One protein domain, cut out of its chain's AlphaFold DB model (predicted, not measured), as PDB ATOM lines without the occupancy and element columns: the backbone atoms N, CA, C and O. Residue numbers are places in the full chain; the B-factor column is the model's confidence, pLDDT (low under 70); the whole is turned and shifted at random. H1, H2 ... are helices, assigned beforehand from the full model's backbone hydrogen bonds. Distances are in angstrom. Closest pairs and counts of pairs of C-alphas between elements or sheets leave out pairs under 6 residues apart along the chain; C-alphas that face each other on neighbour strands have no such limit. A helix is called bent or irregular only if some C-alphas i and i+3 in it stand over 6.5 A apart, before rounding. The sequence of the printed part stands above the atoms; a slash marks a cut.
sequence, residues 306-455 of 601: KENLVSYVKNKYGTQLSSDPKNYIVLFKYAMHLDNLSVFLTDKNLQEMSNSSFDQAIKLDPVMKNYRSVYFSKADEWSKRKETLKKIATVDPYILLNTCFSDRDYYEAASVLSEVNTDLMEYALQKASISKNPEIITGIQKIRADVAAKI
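AT A GLANCE: This is residues 306 to 455 of the 601 residues of a protein of Paenibacillus albus (UniProt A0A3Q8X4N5). Nine helices run mostly side by side, with H1, H2 and H3 at one end of an elongated body, the triangular bundle H7, H8 and H9 at the other, and H4, H5 and H6 between these two groups. The long axis goes across the helices, from H1 to H9. The 150 printed residues hold nine named helices, H1 to H9 in order, and no named strand; the class is all helix. The whole is compact, with a radius of gyration of the C-alphas of 16.2 A, and spans 48 by 31 by 29 A.

IN THESE COORDINATES: The longest helices by residues are H1, residues 306 to 323, 25.7 A; H2, residues 328 to 345, 25.3 A; and H9, residues 438 to 455, 26.1 A. C-alpha 306 stands at (-12.425, 44.303, 22.762) and C-alpha 455 at (-35.404, 68.613, 56.616). H3 is residues 348 to 364, 24.6 A, and H4 is residues 368 to 376. H5, residues 379 to 395, 23.5 A, has a kink of 44 degrees near residue 386 and is irregular, with C-alphas 380 and 383 8.4 A apart. H6 is residues 397 to 402 and H7 residues 407 to 417, with C-alpha 407 at (-25.722, 56.464, 36.042). H8, residues 422 to 435, 22.0 A, is irregular, with C-alphas 432 and 435 7.1 A apart.

HOW THE PARTS SIT: H9 belongs to an up-and-down bundle with H7 and H8, each helix running against the one before it. H9 touches H8 with residues 440 to 444 alone, a hairpin at 15 degrees; the closest C-alphas, Leu 429 and Ile 444, are 6.3 A apart. H7 is the hub, touching H5, H6, H8 and H9. In the hairpin of H7 and H8, the closest C-alphas, Asp 407 and Ala 432, are 4.0 A apart. H5 touches H7 with residues 386 to 393 alone, at a steep tilt of 54 degrees; the closest C-alphas, Lys 390 and Val 416, are 5.7 A apart. H4 and H5 form a hairpin, closest at the C-alphas of Val 374 and Arg 385, 5.6 A. H3 and H4 form another, closest at the C-alphas of Ile 362 and Met 368, 5.0 A, at a shallow tilt of 32 degrees, only just short of steep; H3 touches H4 with residues 358 to 362 alone. H2 forms hairpins with H3, closest at the C-alphas of Ala 335 and Ser 354, 4.1 A, and with H1, closest at those of Tyr 317 and Tyr 334, 6.1 A. H1 and H3 are apart, and H2 and H6 are near each other. Every O i to N i+4 pair is within hydrogen-bond range in H2, H3, H4, H7 and H9, against 13 of 14 in H1, 11 of 13 in H5, 1 of 2 in H6 and 6 of 10 in H8.

THE WHOLE: The two C-alphas farthest apart, Glu 307 and Ile 455, are 49.6 A from each other. The printed part has no cut, and each link between successive helices is tight. The mean pLDDT of the printed part is 73.8; 59 residues are under 70, among them 374 to 382, 395 to 410 and 426 to 438.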
ATOM      1  N   LYS A 306     -12.421  45.376  21.755       67.94
ATOM      2  CA  LYS A 306     -12.425  44.303  22.762       67.94
ATOM      3  C   LYS A 306     -11.064  44.117  23.415       67.94
ATOM      4  O   LYS A 306     -10.977  44.177  24.634       67.94
ATOM      5  N   GLU A 307     -10.017  43.908  22.621       67.75
ATOM      6  CA  GLU A 307      -8.679  43.610  23.149       67.75
ATOM      7  C   GLU A 307      -8.129  44.772  23.974       67.75
ATOM      8  O   GLU A 307      -7.590  44.555  25.058       67.75
ATOM      9  N   ASN A 308      -8.362  46.007  23.529       67.81
ATOM     10  CA  ASN A 308      -7.975  47.206  24.268       67.81
ATOM     11  C   ASN A 308      -8.753  47.344  25.585       67.81
ATOM     12  O   ASN A 308      -8.159  47.656  26.615       67.81
ATOM     13  N   LEU A 309     -10.065  47.078  25.575       69.25
ATOM     14  CA  LEU A 309     -10.917  47.146  26.767       69.25
ATOM     15  C   LEU A 309     -10.547  46.068  27.793       69.25
ATOM     16  O   LEU A 309     -10.376  46.368  28.974       69.25
ATOM     17  N   VAL A 310     -10.374  44.826  27.340       75.94
ATOM     18  CA  VAL A 310      -9.995  43.701  28.200       75.94
ATOM     19  C   VAL A 310      -8.593  43.912  28.768       75.94
ATOM     20  O   VAL A 310      -8.400  43.756  29.972       75.94
ATOM     21  N   SER A 311      -7.624  44.315  27.939       75.69
ATOM     22  CA  SER A 311      -6.248  44.572  28.385       75.69
ATOM     23  C   SER A 311      -6.177  45.731  29.373       75.69
ATOM     24  O   SER A 311      -5.452  45.650  30.360       75.69
ATOM     25  N   TYR A 312      -6.967  46.786  29.163       72.00
ATOM     26  CA  TYR A 312      -7.066  47.897  30.104       72.00
ATOM     27  C   TYR A 312      -7.590  47.444  31.471       72.00
ATOM     28  O   TYR A 312      -6.945  47.704  32.487       72.00
ATOM     29  N   VAL A 313      -8.721  46.726  31.504       73.56
ATOM     30  CA  VAL A 313      -9.310  46.223  32.755       73.56
ATOM     31  C   VAL A 313      -8.334  45.268  33.453       73.56
ATOM     32  O   VAL A 313      -8.071  45.427  34.644       73.56
ATOM     33  N   LYS A 314      -7.705  44.343  32.718       81.56
ATOM     34  CA  LYS A 314      -6.681  43.444  33.275       81.56
ATOM     35  C   LYS A 314      -5.473  44.195  33.834       81.56
ATOM     36  O   LYS A 314      -5.068  43.890  34.945       81.56
ATOM     37  N   ASN A 315      -4.924  45.184  33.133       75.31
ATOM     38  CA  ASN A 315      -3.749  45.918  33.610       75.31
ATOM     39  C   ASN A 315      -4.063  46.813  34.814       75.31
ATOM     40  O   ASN A 315      -3.285  46.843  35.769       75.31
ATOM     41  N   LYS A 316      -5.205  47.513  34.801       69.75
ATOM     42  CA  LYS A 316      -5.623  48.400  35.895       69.75
ATOM     43  C   LYS A 316      -5.736  47.640  37.212       69.75
ATOM     44  O   LYS A 316      -5.082  47.990  38.193       69.75
ATOM     45  N   TYR A 317      -6.551  46.590  37.211       76.31
ATOM     46  CA  TYR A 317      -6.799  45.799  38.408       76.31
ATOM     47  C   TYR A 317      -5.638  44.852  38.697       76.31
ATOM     48  O   TYR A 317      -5.251  44.706  39.847       76.31
ATOM     49  N   GLY A 318      -4.998  44.293  37.669       74.06
ATOM     50  CA  GLY A 318      -3.838  43.416  37.808       74.06
ATOM     51  C   GLY A 318      -2.664  44.085  38.514       74.06
ATOM     52  O   GLY A 318      -2.056  43.461  39.376       74.06
ATOM     53  N   THR A 319      -2.385  45.366  38.248       71.12
ATOM     54  CA  THR A 319      -1.325  46.103  38.964       71.12
ATOM     55  C   THR A 319      -1.657  46.253  40.452       71.12
ATOM     56  O   THR A 319      -0.805  46.039  41.312       71.12
ATOM     57  N   GLN A 320      -2.914  46.577  40.771       64.81
ATOM     58  CA  GLN A 320      -3.375  46.731  42.154       64.81
ATOM     59  C   GLN A 320      -3.371  45.391  42.899       64.81
ATOM     60  O   GLN A 320      -2.831  45.315  43.999       64.81
ATOM     61  N   LEU A 321      -3.877  44.332  42.267       75.56
ATOM     62  CA  LEU A 321      -3.940  42.976  42.815       75.56
ATOM     63  C   LEU A 321      -2.570  42.304  42.904       75.56
ATOM     64  O   LEU A 321      -2.367  41.474  43.777       75.56
ATOM     65  N   SER A 322      -1.611  42.679  42.055       77.56
ATOM     66  CA  SER A 322      -0.220  42.238  42.214       77.56
ATOM     67  C   SER A 322       0.418  42.870  43.453       77.56
ATOM     68  O   SER A 322       1.196  42.218  44.140       77.56
ATOM     69  N   SER A 323       0.078  44.133  43.752       69.12
ATOM     70  CA  SER A 323       0.593  44.843  44.933       69.12
ATOM     71  C   SER A 323      -0.106  44.451  46.238       69.12
ATOM     72  O   SER A 323       0.525  44.442  47.288       69.12
ATOM     73  N   ASP A 324      -1.398  44.135  46.172       69.94
ATOM     74  CA  ASP A 324      -2.217  43.721  47.309       69.94
ATOM     75  C   ASP A 324      -3.250  42.672  46.855       69.94
ATOM     76  O   ASP A 324      -4.398  43.007  46.534       69.94
ATOM     77  N   PRO A 325      -2.858  41.385  46.813       79.19
ATOM     78  CA  PRO A 325      -3.740  40.306  46.371       79.19
ATOM     79  C   PRO A 325      -4.951  40.078  47.283       79.19
ATOM     80  O   PRO A 325      -5.898  39.402  46.884       79.19
ATOM     81  N   LYS A 326      -4.928  40.605  48.515       79.25
ATOM     82  CA  LYS A 326      -6.005  40.447  49.505       79.25
ATOM     83  C   LYS A 326      -6.999  41.609  49.486       79.25
ATOM     84  O   LYS A 326      -7.916  41.644  50.306       79.25
ATOM     85  N   ASN A 327      -6.860  42.537  48.541       74.94
ATOM     86  CA  ASN A 327      -7.760  43.670  48.410       74.94
ATOM     87  C   ASN A 327      -9.122  43.250  47.832       74.94
ATOM     88  O   ASN A 327      -9.367  43.316  46.624       74.94
ATOM     89  N   TYR A 328     -10.024  42.813  48.706       73.56
ATOM     90  CA  TYR A 328     -11.346  42.311  48.331       73.56
ATOM     91  C   TYR A 328     -12.209  43.355  47.607       73.56
ATOM     92  O   TYR A 328     -12.977  42.991  46.721       73.56
ATOM     93  N   ILE A 329     -12.037  44.651  47.895       64.69
ATOM     94  CA  ILE A 329     -12.736  45.742  47.193       64.69
ATOM     95  C   ILE A 329     -12.275  45.826  45.732       64.69
ATOM     96  O   ILE A 329     -13.096  45.943  44.820       64.69
ATOM     97  N   VAL A 330     -10.963  45.749  45.489       69.19
ATOM     98  CA  VAL A 330     -10.385  45.755  44.135       69.19
ATOM     99  C   VAL A 330     -10.777  44.487  43.372       69.19
ATOM    100  O   VAL A 330     -11.150  44.589  42.205       69.19
ATOM    101  N   LEU A 331     -10.774  43.316  44.022       77.00
ATOM    102  CA  LEU A 331     -11.258  42.058  43.432       77.00
ATOM    103  C   LEU A 331     -12.731  42.148  43.027       77.00
ATOM    104  O   LEU A 331     -13.092  41.747  41.922       77.00
ATOM    105  N   PHE A 332     -13.572  42.716  43.890       76.31
ATOM    106  CA  PHE A 332     -14.995  42.882  43.619       76.31
ATOM    107  C   PHE A 332     -15.235  43.836  42.439       76.31
ATOM    108  O   PHE A 332     -15.965  43.505  41.506       76.31
ATOM    109  N   LYS A 333     -14.544  44.984  42.410       69.12
ATOM    110  CA  LYS A 333     -14.593  45.931  41.279       69.12
ATOM    111  C   LYS A 333     -14.114  45.296  39.976       69.12
ATOM    112  O   LYS A 333     -14.738  45.479  38.929       69.12
ATOM    113  N   TYR A 334     -13.025  44.531  40.032       79.75
ATOM    114  CA  TYR A 334     -12.502  43.801  38.884       79.75
ATOM    115  C   TYR A 334     -13.532  42.805  38.341       79.75
ATOM    116  O   TYR A 334     -13.804  42.798  37.140       79.75
ATOM    117  N   ALA A 335     -14.167  42.038  39.231       84.19
ATOM    118  CA  ALA A 335     -15.212  41.085  38.884       84.19
ATOM    119  C   ALA A 335     -16.390  41.752  38.157       84.19
ATOM    120  O   ALA A 335     -16.807  41.283  37.097       84.19
ATOM    121  N   MET A 336     -16.881  42.885  38.665       73.44
ATOM    122  CA  MET A 336     -17.994  43.625  38.057       73.44
ATOM    123  C   MET A 336     -17.653  44.161  36.663       73.44
ATOM    124  O   MET A 336     -18.474  44.106  35.748       73.44
ATOM    125  N   HIS A 337     -16.434  44.663  36.456       70.94
ATOM    126  CA  HIS A 337     -16.015  45.106  35.124       70.94
ATOM    127  C   HIS A 337     -15.874  43.952  34.133       70.94
ATOM    128  O   HIS A 337     -16.235  44.107  32.966       70.94
ATOM    129  N   LEU A 338     -15.358  42.807  34.584       80.38
ATOM    130  CA  LEU A 338     -15.260  41.609  33.757       80.38
ATOM    131  C   LEU A 338     -16.641  41.073  33.360       80.38
ATOM    132  O   LEU A 338     -16.811  40.699  32.205       80.38
ATOM    133  N   ASP A 339     -17.619  41.097  34.269       81.62
ATOM    134  CA  ASP A 339     -19.003  40.677  33.999       81.62
ATOM    135  C   ASP A 339     -19.706  41.601  32.992       81.62
ATOM    136  O   ASP A 339     -20.277  41.161  31.997       81.62
ATOM    137  N   ASN A 340     -19.590  42.918  33.172       68.38
ATOM    138  CA  ASN A 340     -20.143  43.864  32.202       68.38
ATOM    139  C   ASN A 340     -19.531  43.664  30.807       68.38
ATOM    140  O   ASN A 340     -20.239  43.673  29.797       68.38
ATOM    141  N   LEU A 341     -18.214  43.437  30.740       72.19
ATOM    142  CA  LEU A 341     -17.536  43.113  29.488       72.19
ATOM    143  C   LEU A 341     -17.962  41.751  28.923       72.19
ATOM    144  O   LEU A 341     -18.087  41.640  27.704       72.19
ATOM    145  N   SER A 342     -18.201  40.730  29.753       79.50
ATOM    146  CA  SER A 342     -18.600  39.394  29.289       79.50
ATOM    147  C   SER A 342     -19.974  39.411  28.635       79.50
ATOM    148  O   SER A 342     -20.122  38.875  27.537       79.50
ATOM    149  N   VAL A 343     -20.952  40.091  29.240       68.69
ATOM    150  CA  VAL A 343     -22.298  40.271  28.672       68.69
ATOM    151  C   VAL A 343     -22.218  41.039  27.355       68.69
ATOM    152  O   VAL A 343     -22.802  40.644  26.346       68.69
ATOM    153  N   PHE A 344     -21.449  42.124  27.347       62.66
ATOM    154  CA  PHE A 344     -21.313  43.010  26.197       62.66
ATOM    155  C   PHE A 344     -20.623  42.352  24.997       62.66
ATOM    156  O   PHE A 344     -21.060  42.509  23.856       62.66
ATOM    157  N   LEU A 345     -19.554  41.599  25.251       69.38
ATOM    158  CA  LEU A 345     -18.741  40.938  24.227       69.38
ATOM    159  C   LEU A 345     -19.187  39.501  23.946       69.38
ATOM    160  O   LEU A 345     -18.638  38.868  23.047       69.38
ATOM    161  N   THR A 346     -20.164  38.994  24.702       71.56
ATOM    162  CA  THR A 346     -20.592  37.587  24.675       71.56
ATOM    163  C   THR A 346     -19.409  36.630  24.908       71.56
ATOM    164  O   THR A 346     -19.226  35.648  24.191       71.56
ATOM    165  N   ASP A 347     -18.557  36.948  25.889       77.69
ATOM    166  CA  ASP A 347     -17.300  36.241  26.159       77.69
ATOM    167  C   ASP A 347     -17.385  35.411  27.449       77.69
ATOM    168  O   ASP A 347     -17.378  35.950  28.557       77.69
ATOM    169  N   LYS A 348     -17.439  34.083  27.301       87.12
ATOM    170  CA  LYS A 348     -17.544  33.151  28.435       87.12
ATOM    171  C   LYS A 348     -16.306  33.144  29.333       87.12
ATOM    172  O   LYS A 348     -16.453  32.994  30.540       87.12
ATOM    173  N   ASN A 349     -15.114  33.378  28.789       88.88
ATOM    174  CA  ASN A 349     -13.891  33.370  29.591       88.88
ATOM    175  C   ASN A 349     -13.871  34.575  30.542       88.88
ATOM    176  O   ASN A 349     -13.486  34.452  31.702       88.88
ATOM    177  N   LEU A 350     -14.337  35.742  30.079       85.19
ATOM    178  CA  LEU A 350     -14.492  36.918  30.945       85.19
ATOM    179  C   LEU A 350     -15.539  36.683  32.044       85.19
ATOM    180  O   LEU A 350     -15.323  37.102  33.182       85.19
ATOM    181  N   GLN A 351     -16.623  35.969  31.727       88.38
ATOM    182  CA  GLN A 351     -17.653  35.582  32.696       88.38
ATOM    183  C   GLN A 351     -17.071  34.688  33.804       88.38
ATOM    184  O   GLN A 351     -17.326  34.905  34.987       88.38
ATOM    185  N   GLU A 352     -16.262  33.693  33.436       93.25
ATOM    186  CA  GLU A 352     -15.604  32.788  34.385       93.25
ATOM    187  C   GLU A 352     -14.589  33.524  35.266       93.25
ATOM    188  O   GLU A 352     -14.591  33.359  36.489       93.25
ATOM    189  N   MET A 353     -13.772  34.404  34.674       91.12
ATOM    190  CA  MET A 353     -12.834  35.247  35.421       91.12
ATOM    191  C   MET A 353     -13.552  36.169  36.413       91.12
ATOM    192  O   MET A 353     -13.078  36.361  37.537       91.12
ATOM    193  N   SER A 354     -14.692  36.732  36.008       90.56
ATOM    194  CA  SER A 354     -15.535  37.539  36.887       90.56
ATOM    195  C   SER A 354     -16.025  36.725  38.082       90.56
ATOM    196  O   SER A 354     -15.788  37.110  39.227       90.56
ATOM    197  N   ASN A 355     -16.635  35.564  37.828       93.06
ATOM    198  CA  ASN A 355     -17.151  34.691  38.880       93.06
ATOM    199  C   ASN A 355     -16.057  34.283  39.873       93.06
ATOM    200  O   ASN A 355     -16.256  34.412  41.078       93.06
ATOM    201  N   SER A 356     -14.881  33.890  39.377       94.94
ATOM    202  CA  SER A 356     -13.740  33.557  40.235       94.94
ATOM    203  C   SER A 356     -13.304  34.742  41.104       94.94
ATOM    204  O   SER A 356     -13.051  34.576  42.297       94.94
ATOM    205  N   SER A 357     -13.265  35.951  40.538       91.31
ATOM    206  CA  SER A 357     -12.882  37.167  41.269       91.31
ATOM    207  C   SER A 357     -13.911  37.539  42.345       91.31
ATOM    208  O   SER A 357     -13.532  37.915  43.454       91.31
ATOM    209  N   PHE A 358     -15.208  37.370  42.060       90.88
ATOM    210  CA  PHE A 358     -16.268  37.517  43.059       90.88
ATOM    211  C   PHE A 358     -16.111  36.520  44.209       90.88
ATOM    212  O   PHE A 358     -16.187  36.913  45.372       90.88
ATOM    213  N   ASP A 359     -15.879  35.244  43.901       94.62
ATOM    214  CA  ASP A 359     -15.736  34.198  44.916       94.62
ATOM    215  C   ASP A 359     -14.507  34.444  45.805       94.62
ATOM    216  O   ASP A 359     -14.570  34.265  47.023       94.62
ATOM    217  N   GLN A 360     -13.408  34.935  45.226       93.31
ATOM    218  CA  GLN A 360     -12.220  35.340  45.982       93.31
ATOM    219  C   GLN A 360     -12.496  36.530  46.907       93.31
ATOM    220  O   GLN A 360     -12.116  36.483  48.077       93.31
ATOM    221  N   ALA A 361     -13.189  37.568  46.423       85.25
ATOM    222  CA  ALA A 361     -13.572  38.712  47.250       85.25
ATOM    223  C   ALA A 361     -14.448  38.284  48.441       85.25
ATOM    224  O   ALA A 361     -14.200  38.708  49.563       85.25
ATOM    225  N   ILE A 362     -15.416  37.388  48.212       90.56
ATOM    226  CA  ILE A 362     -16.295  36.835  49.258       90.56
ATOM    227  C   ILE A 362     -15.518  35.988  50.268       90.56
ATOM    228  O   ILE A 362     -15.822  36.009  51.458       90.56
ATOM    229  N   LYS A 363     -14.516  35.232  49.813       93.69
ATOM    230  CA  LYS A 363     -13.666  34.434  50.702       93.69
ATOM    231  C   LYS A 363     -12.820  35.311  51.631       93.69
ATOM    232  O   LYS A 363     -12.554  34.904  52.758       93.69
ATOM    233  N   LEU A 364     -12.376  36.470  51.148       85.31
ATOM    234  CA  LEU A 364     -11.591  37.433  51.924       85.31
ATOM    235  C   LEU A 364     -12.466  38.252  52.879       85.31
ATOM    236  O   LEU A 364     -12.060  38.473  54.016       85.31
ATOM    237  N   ASP A 365     -13.656  38.654  52.432       81.50
ATOM    238  CA  ASP A 365     -14.660  39.316  53.261       81.50
ATOM    239  C   ASP A 365     -16.074  38.788  52.934       81.50
ATOM    240  O   ASP A 365     -16.648  39.130  51.889       81.50
ATOM    241  N   PRO A 366     -16.687  37.985  53.829       85.94
ATOM    242  CA  PRO A 366     -18.025  37.432  53.635       85.94
ATOM    243  C   PRO A 366     -19.118  38.481  53.403       85.94
ATOM    244  O   PRO A 366     -20.139  38.167  52.781       85.94
ATOM    245  N   VAL A 367     -18.916  39.726  53.851       75.25
ATOM    246  CA  VAL A 367     -19.844  40.843  53.631       75.25
ATOM    247  C   VAL A 367     -20.083  41.071  52.132       75.25
ATOM    248  O   VAL A 367     -21.213  41.369  51.736       75.25
ATOM    249  N   MET A 368     -19.092  40.787  51.274       76.75
ATOM    250  CA  MET A 368     -19.188  40.885  49.808       76.75
ATOM    251  C   MET A 368     -20.268  39.985  49.189       76.75
ATOM    252  O   MET A 368     -20.751  40.263  48.088       76.75
ATOM    253  N   LYS A 369     -20.720  38.938  49.895       83.75
ATOM    254  CA  LYS A 369     -21.821  38.080  49.433       83.75
ATOM    255  C   LYS A 369     -23.117  38.874  49.255       83.75
ATOM    256  O   LYS A 369     -23.847  38.649  48.287       83.75
ATOM    257  N   ASN A 370     -23.375  39.833  50.146       74.81
ATOM    258  CA  ASN A 370     -24.550  40.699  50.069       74.81
ATOM    259  C   ASN A 370     -24.469  41.622  48.847       74.81
ATOM    260  O   ASN A 370     -25.445  41.763  48.114       74.81
ATOM    261  N   TYR A 371     -23.286  42.168  48.566       69.62
ATOM    262  CA  TYR A 371     -23.051  43.032  47.408       69.62
ATOM    263  C   TYR A 371     -23.218  42.276  46.092       69.62
ATOM    264  O   TYR A 371     -23.856  42.782  45.171       69.62
ATOM    265  N   ARG A 372     -22.704  41.041  46.001       78.69
ATOM    266  CA  ARG A 372     -22.886  40.203  44.805       78.69
ATOM    267  C   ARG A 372     -24.366  39.903  44.564       78.69
ATOM    268  O   ARG A 372     -24.826  39.995  43.430       78.69
ATOM    269  N   SER A 373     -25.109  39.582  45.624       77.75
ATOM    270  CA  SER A 373     -26.554  39.333  45.550       77.75
ATOM    271  C   SER A 373     -27.313  40.544  44.997       77.75
ATOM    272  O   SER A 373     -28.116  40.407  44.077       77.75
ATOM    273  N   VAL A 374     -27.001  41.747  45.490       67.31
ATOM    274  CA  VAL A 374     -27.573  43.001  44.976       67.31
ATOM    275  C   VAL A 374     -27.217  43.209  43.509       67.31
ATOM    276  O   VAL A 374     -28.098  43.543  42.718       67.31
ATOM    277  N   TYR A 375     -25.947  43.036  43.141       67.69
ATOM    278  CA  TYR A 375     -25.476  43.274  41.777       67.69
ATOM    279  C   TYR A 375     -26.206  42.400  40.744       67.69
ATOM    280  O   TYR A 375     -26.586  42.899  39.690       67.69
ATOM    281  N   PHE A 376     -26.470  41.128  41.066       69.62
ATOM    282  CA  PHE A 376     -27.191  40.204  40.179       69.62
ATOM    283  C   PHE A 376     -28.715  40.183  40.380       69.62
ATOM    284  O   PHE A 376     -29.414  39.451  39.674       69.62
ATOM    285  N   SER A 377     -29.253  40.958  41.327       66.50
ATOM    286  CA  SER A 377     -30.701  41.050  41.515       66.50
ATOM    287  C   SER A 377     -31.361  41.695  40.295       66.50
ATOM    288  O   SER A 377     -30.836  42.634  39.692       66.50
ATOM    289  N   LYS A 378     -32.520  41.169  39.894       60.59
ATOM    290  CA  LYS A 378     -33.244  41.712  38.748       60.59
ATOM    291  C   LYS A 378     -33.817  43.095  39.076       60.59
ATOM    292  O   LYS A 378     -34.196  43.380  40.210       60.59
ATOM    293  N   ALA A 379     -33.925  43.945  38.055       53.59
ATOM    294  CA  ALA A 379     -34.410  45.319  38.196       53.59
ATOM    295  C   ALA A 379     -35.874  45.432  38.682       53.59
ATOM    296  O   ALA A 379     -36.256  46.476  39.205       53.59
ATOM    297  N   ASP A 380     -36.685  44.385  38.519       55.56
ATOM    298  CA  ASP A 380     -38.061  44.274  39.022       55.56
ATOM    299  C   ASP A 380     -38.138  43.936  40.526       55.56
ATOM    300  O   ASP A 380     -39.186  44.122  41.139       55.56
ATOM    301  N   GLU A 381     -37.027  43.555  41.169       67.25
ATOM    302  CA  GLU A 381     -36.933  43.322  42.621       67.25
ATOM    303  C   GLU A 381     -36.365  44.532  43.393       67.25
ATOM    304  O   GLU A 381     -35.726  44.385  44.441       67.25
ATOM    305  N   TRP A 382     -36.615  45.750  42.895       67.31
ATOM    306  CA  TRP A 382     -36.064  46.996  43.443       67.31
ATOM    307  C   TRP A 382     -36.245  47.143  44.960       67.31
ATOM    308  O   TRP A 382     -35.294  47.501  45.647       67.31
ATOM    309  N   SER A 383     -37.414  46.811  45.518       71.25
ATOM    310  CA  SER A 383     -37.659  46.943  46.963       71.25
ATOM    311  C   SER A 383     -36.708  46.089  47.812       71.25
ATOM    312  O   SER A 383     -36.184  46.561  48.818       71.25
ATOM    313  N   LYS A 384     -36.422  44.849  47.387       71.25
ATOM    314  CA  LYS A 384     -35.477  43.957  48.086       71.25
ATOM    315  C   LYS A 384     -34.029  44.405  47.887       71.25
ATOM    316  O   LYS A 384     -33.226  44.357  48.824       71.25
ATOM    317  N   ARG A 385     -33.704  44.865  46.673       71.69
ATOM    318  CA  ARG A 385     -32.392  45.432  46.335       71.69
ATOM    319  C   ARG A 385     -32.099  46.652  47.208       71.69
ATOM    320  O   ARG A 385     -31.058  46.692  47.857       71.69
ATOM    321  N   LYS A 386     -33.046  47.591  47.295       77.44
ATOM    322  CA  LYS A 386     -32.952  48.827  48.081       77.44
ATOM    323  C   LYS A 386     -32.718  48.552  49.566       77.44
ATOM    324  O   LYS A 386     -31.823  49.150  50.150       77.44
ATOM    325  N   GLU A 387     -33.453  47.613  50.159       78.88
ATOM    326  CA  GLU A 387     -33.288  47.250  51.574       78.88
ATOM    327  C   GLU A 387     -31.893  46.672  51.867       78.88
ATOM    328  O   GLU A 387     -31.254  46.996  52.869       78.88
ATOM    329  N   THR A 388     -31.372  45.850  50.956       74.62
ATOM    330  CA  THR A 388     -30.022  45.284  51.091       74.62
ATOM    331  C   THR A 388     -28.946  46.359  50.923       74.62
ATOM    332  O   THR A 388     -27.998  46.408  51.707       74.62
ATOM    333  N   LEU A 389     -29.117  47.261  49.951       73.88
ATOM    334  CA  LEU A 389     -28.244  48.422  49.755       73.88
ATOM    335  C   LEU A 389     -28.255  49.367  50.958       73.88
ATOM    336  O   LEU A 389     -27.215  49.920  51.304       73.88
ATOM    337  N   LYS A 390     -29.404  49.526  51.618       81.44
ATOM    338  CA  LYS A 390     -29.534  50.334  52.831       81.44
ATOM    339  C   LYS A 390     -28.705  49.758  53.971       81.44
ATOM    340  O   LYS A 390     -27.886  50.475  54.530       81.44
ATOM    341  N   LYS A 391     -28.823  48.452  54.237       78.69
ATOM    342  CA  LYS A 391     -28.005  47.751  55.248       78.69
ATOM    343  C   LYS A 391     -26.507  47.902  54.987       78.69
ATOM    344  O   LYS A 391     -25.737  48.125  55.911       78.69
ATOM    345  N   ILE A 392     -26.116  47.805  53.721       68.25
ATOM    346  CA  ILE A 392     -24.752  48.048  53.250       68.25
ATOM    347  C   ILE A 392     -24.305  49.486  53.559       68.25
ATOM    348  O   ILE A 392     -23.261  49.685  54.176       68.25
ATOM    349  N   ALA A 393     -25.111  50.480  53.181       69.62
ATOM    350  CA  ALA A 393     -24.780  51.892  53.334       69.62
ATOM    351  C   ALA A 393     -24.738  52.348  54.797       69.62
ATOM    352  O   ALA A 393     -24.003  53.274  55.119       69.62
ATOM    353  N   THR A 394     -25.504  51.705  55.684       74.06
ATOM    354  CA  THR A 394     -25.445  51.955  57.131       74.06
ATOM    355  C   THR A 394     -24.110  51.515  57.735       74.06
ATOM    356  O   THR A 394     -23.656  52.126  58.695       74.06
ATOM    357  N   VAL A 395     -23.477  50.474  57.183       63.81
ATOM    358  CA  VAL A 395     -22.164  49.992  57.644       63.81
ATOM    359  C   VAL A 395     -21.035  50.818  57.032       63.81
ATOM    360  O   VAL A 395     -20.165  51.292  57.756       63.81
ATOM    361  N   ASP A 396     -21.052  51.007  55.711       58.34
ATOM    362  CA  ASP A 396     -20.114  51.888  55.013       58.34
ATOM    363  C   ASP A 396     -20.761  52.476  53.739       58.34
ATOM    364  O   ASP A 396     -20.887  51.791  52.712       58.34
ATOM    365  N   PRO A 397     -21.155  53.762  53.757       58.62
ATOM    366  CA  PRO A 397     -21.818  54.396  52.623       58.62
ATOM    367  C   PRO A 397     -20.866  54.656  51.444       58.62
ATOM    368  O   PRO A 397     -21.326  54.824  50.312       58.62
ATOM    369  N   TYR A 398     -19.545  54.640  51.656       53.94
ATOM    370  CA  TYR A 398     -18.576  54.782  50.571       53.94
ATOM    371  C   TYR A 398     -18.474  53.509  49.736       53.94
ATOM    372  O   TYR A 398     -18.192  53.593  48.538       53.94
ATOM    373  N   ILE A 399     -18.719  52.328  50.313       53.91
ATOM    374  CA  ILE A 399     -18.719  51.079  49.536       53.91
ATOM    375  C   ILE A 399     -19.866  51.094  48.525       53.91
ATOM    376  O   ILE A 399     -19.647  50.734  47.369       53.91
ATOM    377  N   LEU A 400     -21.041  51.608  48.905       59.84
ATOM    378  CA  LEU A 400     -22.172  51.766  47.989       59.84
ATOM    379  C   LEU A 400     -21.765  52.550  46.730       59.84
ATOM    380  O   LEU A 400     -21.909  52.047  45.616       59.84
ATOM    381  N   LEU A 401     -21.157  53.727  46.907       57.06
ATOM    382  CA  LEU A 401     -20.673  54.571  45.806       57.06
ATOM    383  C   LEU A 401     -19.560  53.909  44.987       57.06
ATOM    384  O   LEU A 401     -19.498  54.059  43.768       57.06
ATOM    385  N   ASN A 402     -18.682  53.158  45.651       51.38
ATOM    386  CA  ASN A 402     -17.595  52.420  45.014       51.38
ATOM    387  C   ASN A 402     -18.077  51.246  44.153       51.38
ATOM    388  O   ASN A 402     -17.306  50.751  43.330       51.38
ATOM    389  N   THR A 403     -19.318  50.803  44.339       53.69
ATOM    390  CA  THR A 403     -19.939  49.728  43.556       53.69
ATOM    391  C   THR A 403     -20.853  50.238  42.440       53.69
ATOM    392  O   THR A 403     -21.487  49.434  41.765       53.69
ATOM    393  N   CYS A 404     -20.927  51.551  42.205       58.59
ATOM    394  CA  CYS A 404     -21.711  52.119  41.109       58.59
ATOM    395  C   CYS A 404     -20.924  52.103  39.786       58.59
ATOM    396  O   CYS A 404     -19.811  52.627  39.714       58.59
ATOM    397  N   PHE A 405     -21.530  51.575  38.716       53.19
ATOM    398  CA  PHE A 405     -20.895  51.469  37.389       53.19
ATOM    399  C   PHE A 405     -21.614  52.272  36.315       53.19
ATOM    400  O   PHE A 405     -20.985  52.729  35.363       53.19
ATOM    401  N   SER A 406     -22.918  52.465  36.476       57.31
ATOM    402  CA  SER A 406     -23.762  53.225  35.565       57.31
ATOM    403  C   SER A 406     -24.431  54.398  36.270       57.31
ATOM    404  O   SER A 406     -24.548  54.433  37.496       57.31
ATOM    405  N   ASP A 407     -24.944  55.348  35.494       58.94
ATOM    406  CA  ASP A 407     -25.722  56.464  36.042       58.94
ATOM    407  C   ASP A 407     -26.977  55.990  36.779       58.94
ATOM    408  O   ASP A 407     -27.424  56.633  37.726       58.94
ATOM    409  N   ARG A 408     -27.523  54.839  36.367       68.12
ATOM    410  CA  ARG A 408     -28.628  54.180  37.060       68.12
ATOM    411  C   ARG A 408     -28.195  53.671  38.431       68.12
ATOM    412  O   ARG A 408     -28.922  53.893  39.390       68.12
ATOM    413  N   ASP A 409     -27.017  53.061  38.548       67.00
ATOM    414  CA  ASP A 409     -26.503  52.620  39.851       67.00
ATOM    415  C   ASP A 409     -26.237  53.810  40.776       67.00
ATOM    416  O   ASP A 409     -26.509  53.728  41.968       67.00
ATOM    417  N   TYR A 410     -25.749  54.931  40.234       66.00
ATOM    418  CA  TYR A 410     -25.584  56.169  41.000       66.00
ATOM    419  C   TYR A 410     -26.927  56.779  41.423       66.00
ATOM    420  O   TYR A 410     -27.050  57.264  42.544       66.00
ATOM    421  N   TYR A 411     -27.946  56.733  40.563       78.31
ATOM    422  CA  TYR A 411     -29.301  57.170  40.901       78.31
ATOM    423  C   TYR A 411     -29.910  56.311  42.019       78.31
ATOM    424  O   TYR A 411     -30.461  56.823  42.992       78.31
ATOM    425  N   GLU A 412     -29.767  54.994  41.905       81.50
ATOM    426  CA  GLU A 412     -30.238  54.036  42.899       81.50
ATOM    427  C   GLU A 412     -29.483  54.184  44.228       81.50
ATOM    428  O   GLU A 412     -30.108  54.201  45.290       81.50
ATOM    429  N   ALA A 413     -28.164  54.393  44.181       73.81
ATOM    430  CA  ALA A 413     -27.362  54.719  45.355       73.81
ATOM    431  C   ALA A 413     -27.820  56.027  46.008       73.81
ATOM    432  O   ALA A 413     -27.966  56.073  47.225       73.81
ATOM    433  N   ALA A 414     -28.125  57.064  45.224       79.00
ATOM    434  CA  ALA A 414     -28.653  58.315  45.754       79.00
ATOM    435  C   ALA A 414     -29.990  58.121  46.485       79.00
ATOM    436  O   ALA A 414     -30.191  58.693  47.551       79.00
ATOM    437  N   SER A 415     -30.880  57.269  45.966       86.62
ATOM    438  CA  SER A 415     -32.144  56.945  46.643       86.62
ATOM    439  C   SER A 415     -31.955  56.210  47.971       86.62
ATOM    440  O   SER A 415     -32.872  56.221  48.791       86.62
ATOM    441  N   VAL A 416     -30.847  55.496  48.155       87.00
ATOM    442  CA  VAL A 416     -30.525  54.821  49.418       87.00
ATOM    443  C   VAL A 416     -29.848  55.805  50.368       87.00
ATOM    444  O   VAL A 416     -30.208  55.887  51.539       87.00
ATOM    445  N   LEU A 417     -28.903  56.592  49.855       79.69
ATOM    446  CA  LEU A 417     -28.162  57.595  50.613       79.69
ATOM    447  C   LEU A 417     -29.062  58.729  51.108       79.69
ATOM    448  O   LEU A 417     -28.830  59.230  52.198       79.69
ATOM    449  N   SER A 418     -30.145  59.067  50.408       85.69
ATOM    450  CA  SER A 418     -31.136  60.033  50.901       85.69
ATOM    451  C   SER A 418     -31.786  59.636  52.235       85.69
ATOM    452  O   SER A 418     -32.353  60.485  52.918       85.69
ATOM    453  N   GLU A 419     -31.712  58.358  52.615       85.00
ATOM    454  CA  GLU A 419     -32.228  57.838  53.884       85.00
ATOM    455  C   GLU A 419     -31.134  57.556  54.923       85.00
ATOM    456  O   GLU A 419     -31.465  57.264  56.069       85.00
ATOM    457  N   VAL A 420     -29.855  57.578  54.535       79.00
ATOM    458  CA  VAL A 420     -28.738  57.109  55.379       79.00
ATOM    459  C   VAL A 420     -27.641  58.163  55.535       79.00
ATOM    460  O   VAL A 420     -27.088  58.318  56.617       79.00
ATOM    461  N   ASN A 421     -27.300  58.876  54.461       69.31
ATOM    462  CA  ASN A 421     -26.266  59.904  54.430       69.31
ATOM    463  C   ASN A 421     -26.547  60.904  53.290       69.31
ATOM    464  O   ASN A 421     -26.217  60.665  52.121       69.31
ATOM    465  N   THR A 422     -27.167  62.029  53.636       70.38
ATOM    466  CA  THR A 422     -27.579  63.077  52.691       70.38
ATOM    467  C   THR A 422     -26.401  63.803  52.036       70.38
ATOM    468  O   THR A 422     -26.540  64.274  50.908       70.38
ATOM    469  N   ASP A 423     -25.225  63.831  52.666       62.56
ATOM    470  CA  ASP A 423     -24.025  64.452  52.088       62.56
ATOM    471  C   ASP A 423     -23.508  63.655  50.881       62.56
ATOM    472  O   ASP A 423     -23.207  64.204  49.818       62.56
ATOM    473  N   LEU A 424     -23.461  62.325  51.006       58.62
ATOM    474  CA  LEU A 424     -23.034  61.427  49.930       58.62
ATOM    475  C   LEU A 424     -24.109  61.242  48.849       58.62
ATOM    476  O   LEU A 424     -23.785  60.898  47.707       58.62
ATOM    477  N   MET A 425     -25.377  61.503  49.177       78.06
ATOM    478  CA  MET A 425     -26.472  61.515  48.208       78.06
ATOM    479  C   MET A 425     -26.197  62.516  47.081       78.06
ATOM    480  O   MET A 425     -26.325  62.153  45.915       78.06
ATOM    481  N   GLU A 426     -25.784  63.749  47.387       65.62
ATOM    482  CA  GLU A 426     -25.558  64.768  46.351       65.62
ATOM    483  C   GLU A 426     -24.418  64.394  45.398       65.62
ATOM    484  O   GLU A 426     -24.530  64.573  44.180       65.62
ATOM    485  N   TYR A 427     -23.363  63.767  45.921       55.84
ATOM    486  CA  TYR A 427     -22.308  63.190  45.091       55.84
ATOM    487  C   TYR A 427     -22.863  62.122  44.132       55.84
ATOM    488  O   TYR A 427     -22.564  62.137  42.933       55.84
ATOM    489  N   ALA A 428     -23.715  61.222  44.628       57.12
ATOM    490  CA  ALA A 428     -24.358  60.197  43.812       57.12
ATOM    491  C   ALA A 428     -25.273  60.805  42.732       57.12
ATOM    492  O   ALA A 428     -25.166  60.436  41.561       57.12
ATOM    493  N   LEU A 429     -26.108  61.791  43.081       66.44
ATOM    494  CA  LEU A 429     -26.981  62.499  42.134       66.44
ATOM    495  C   LEU A 429     -26.166  63.206  41.042       66.44
ATOM    496  O   LEU A 429     -26.526  63.161  39.862       66.44
ATOM    497  N   GLN A 430     -25.033  63.814  41.404       59.56
ATOM    498  CA  GLN A 430     -24.144  64.453  40.439       59.56
ATOM    499  C   GLN A 430     -23.593  63.437  39.436       59.56
ATOM    500  O   GLN A 430     -23.630  63.688  38.229       59.56
ATOM    501  N   LYS A 431     -23.119  62.277  39.904       57.31
ATOM    502  CA  LYS A 431     -22.635  61.208  39.020       57.31
ATOM    503  C   LYS A 431     -23.755  60.646  38.144       57.31
ATOM    504  O   LYS A 431     -23.533  60.484  36.949       57.31
ATOM    505  N   ALA A 432     -24.954  60.457  38.693       61.78
ATOM    506  CA  ALA A 432     -26.134  60.005  37.955       61.78
ATOM    507  C   ALA A 432     -26.579  60.990  36.857       61.78
ATOM    508  O   ALA A 432     -27.119  60.596  35.825       61.78
ATOM    509  N   SER A 433     -26.332  62.288  37.036       60.59
ATOM    510  CA  SER A 433     -26.733  63.314  36.065       60.59
ATOM    511  C   SER A 433     -25.875  63.353  34.785       60.59
ATOM    512  O   SER A 433     -26.248  64.021  33.815       60.59
ATOM    513  N   ILE A 434     -24.741  62.638  34.744       51.56
ATOM    514  CA  ILE A 434     -23.739  62.742  33.668       51.56
ATOM    515  C   ILE A 434     -24.294  62.313  32.301       51.56
ATOM    516  O   ILE A 434     -24.035  63.007  31.311       51.56
ATOM    517  N   SER A 435     -25.091  61.240  32.207       53.50
ATOM    518  CA  SER A 435     -25.673  60.825  30.912       53.50
ATOM    519  C   SER A 435     -26.774  61.729  30.387       53.50
ATOM    520  O   SER A 435     -27.143  61.602  29.215       53.50
ATOM    521  N   LYS A 436     -27.303  62.633  31.219       61.09
ATOM    522  CA  LYS A 436     -28.480  63.452  30.910       61.09
ATOM    523  C   LYS A 436     -29.716  62.627  30.522       61.09
ATOM    524  O   LYS A 436     -30.513  63.069  29.696       61.09
ATOM    525  N   ASN A 437     -29.872  61.424  31.074       64.38
ATOM    526  CA  ASN A 437     -31.077  60.623  30.864       64.38
ATOM    527  C   ASN A 437     -32.294  61.334  31.509       64.38
ATOM    528  O   ASN A 437     -32.261  61.561  32.721       64.38
ATOM    529  N   PRO A 438     -33.355  61.678  30.749       66.38
ATOM    530  CA  PRO A 438     -34.518  62.398  31.275       66.38
ATOM    531  C   PRO A 438     -35.206  61.701  32.453       66.38
ATOM    532  O   PRO A 438     -35.581  62.370  33.409       66.38
ATOM    533  N   GLU A 439     -35.325  60.370  32.428       72.81
ATOM    534  CA  GLU A 439     -35.946  59.609  33.524       72.81
ATOM    535  C   GLU A 439     -35.134  59.731  34.821       72.81
ATOM    536  O   GLU A 439     -35.696  59.947  35.894       72.81
ATOM    537  N   ILE A 440     -33.803  59.660  34.709       72.12
ATOM    538  CA  ILE A 440     -32.886  59.817  35.844       72.12
ATOM    539  C   ILE A 440     -32.950  61.248  36.383       72.12
ATOM    540  O   ILE A 440     -33.017  61.436  37.592       72.12
ATOM    541  N   ILE A 441     -32.981  62.262  35.512       72.81
ATOM    542  CA  ILE A 441     -33.081  63.670  35.927       72.81
ATOM    543  C   ILE A 441     -34.378  63.924  36.707       72.81
ATOM    544  O   ILE A 441     -34.330  64.522  37.782       72.81
ATOM    545  N   THR A 442     -35.517  63.444  36.206       82.06
ATOM    546  CA  THR A 442     -36.807  63.567  36.903       82.06
ATOM    547  C   THR A 442     -36.775  62.852  38.255       82.06
ATOM    548  O   THR A 442     -37.230  63.395  39.261       82.06
ATOM    549  N   GLY A 443     -36.181  61.655  38.315       80.50
ATOM    550  CA  GLY A 443     -35.986  60.932  39.571       80.50
ATOM    551  C   GLY A 443     -35.110  61.694  40.574       80.50
ATOM    552  O   GLY A 443     -35.458  61.782  41.749       80.50
ATOM    553  N   ILE A 444     -33.999  62.284  40.118       78.69
ATOM    554  CA  ILE A 444     -33.097  63.112  40.941       78.69
ATOM    555  C   ILE A 444     -33.862  64.286  41.566       78.69
ATOM    556  O   ILE A 444     -33.719  64.549  42.760       78.69
ATOM    557  N   GLN A 445     -34.684  64.983  40.774       84.12
ATOM    558  CA  GLN A 445     -35.494  66.106  41.259       84.12
ATOM    559  C   GLN A 445     -36.464  65.667  42.355       84.12
ATOM    560  O   GLN A 445     -36.587  66.353  43.370       84.12
ATOM    561  N   LYS A 446     -37.098  64.503  42.182       89.62
ATOM    562  CA  LYS A 446     -37.997  63.934  43.184       89.62
ATOM    563  C   LYS A 446     -37.273  63.620  44.495       89.62
ATOM    564  O   LYS A 446     -37.725  64.056  45.544       89.62
ATOM    565  N   ILE A 447     -36.123  62.941  44.436       86.81
ATOM    566  CA  ILE A 447     -35.325  62.616  45.632       86.81
ATOM    567  C   ILE A 447     -34.953  63.891  46.404       86.81
ATOM    568  O   ILE A 447     -35.094  63.932  47.623       86.81
ATOM    569  N   ARG A 448     -34.522  64.947  45.701       83.44
ATOM    570  CA  ARG A 448     -34.187  66.234  46.330       83.44
ATOM    571  C   ARG A 448     -35.389  66.898  46.995       83.44
ATOM    572  O   ARG A 448     -35.253  67.396  48.107       83.44
ATOM    573  N   ALA A 449     -36.544  66.898  46.331       85.44
ATOM    574  CA  ALA A 449     -37.772  67.454  46.892       85.44
ATOM    575  C   ALA A 449     -38.199  66.702  48.165       85.44
ATOM    576  O   ALA A 449     -38.496  67.335  49.175       85.44
ATOM    577  N   ASP A 450     -38.149  65.367  48.139       87.94
ATOM    578  CA  ASP A 450     -38.513  64.522  49.279       87.94
ATOM    579  C   ASP A 450     -37.582  64.758  50.485       87.94
ATOM    580  O   ASP A 450     -38.042  64.829  51.626       87.94
ATOM    581  N   VAL A 451     -36.271  64.912  50.257       86.69
ATOM    582  CA  VAL A 451     -35.297  65.215  51.323       86.69
ATOM    583  C   VAL A 451     -35.488  66.626  51.874       86.69
ATOM    584  O   VAL A 451     -35.498  66.803  53.090       86.69
ATOM    585  N   ALA A 452     -35.692  67.624  51.010       83.06
ATOM    586  CA  ALA A 452     -35.930  69.001  51.439       83.06
ATOM    587  C   ALA A 452     -37.188  69.117  52.315       83.06
ATOM    588  O   ALA A 452     -37.161  69.782  53.349       83.06
ATOM    589  N   ALA A 453     -38.264  68.416  51.945       87.19
ATOM    590  CA  ALA A 453     -39.489  68.370  52.737       87.19
ATOM    591  C   ALA A 453     -39.262  67.760  54.133       87.19
ATOM    592  O   ALA A 453     -39.793  68.272  55.116       87.19
ATOM    593  N   LYS A 454     -38.446  66.700  54.237       86.81
ATOM    594  CA  LYS A 454     -38.092  66.085  55.528       86.81
ATOM    595  C   LYS A 454     -37.278  67.021  56.418       86.81
ATOM    596  O   LYS A 454     -37.623  67.174  57.584       86.81
ATOM    597  N   ILE A 455     -36.246  67.664  55.868       81.94
ATOM    598  CA  ILE A 455     -35.404  68.613  56.616       81.94
ATOM    599  C   ILE A 455     -36.261  69.759  57.162       81.94
ATOM    600  O   ILE A 455     -36.181  70.081  58.344       81.94
TER     601      ILE A 455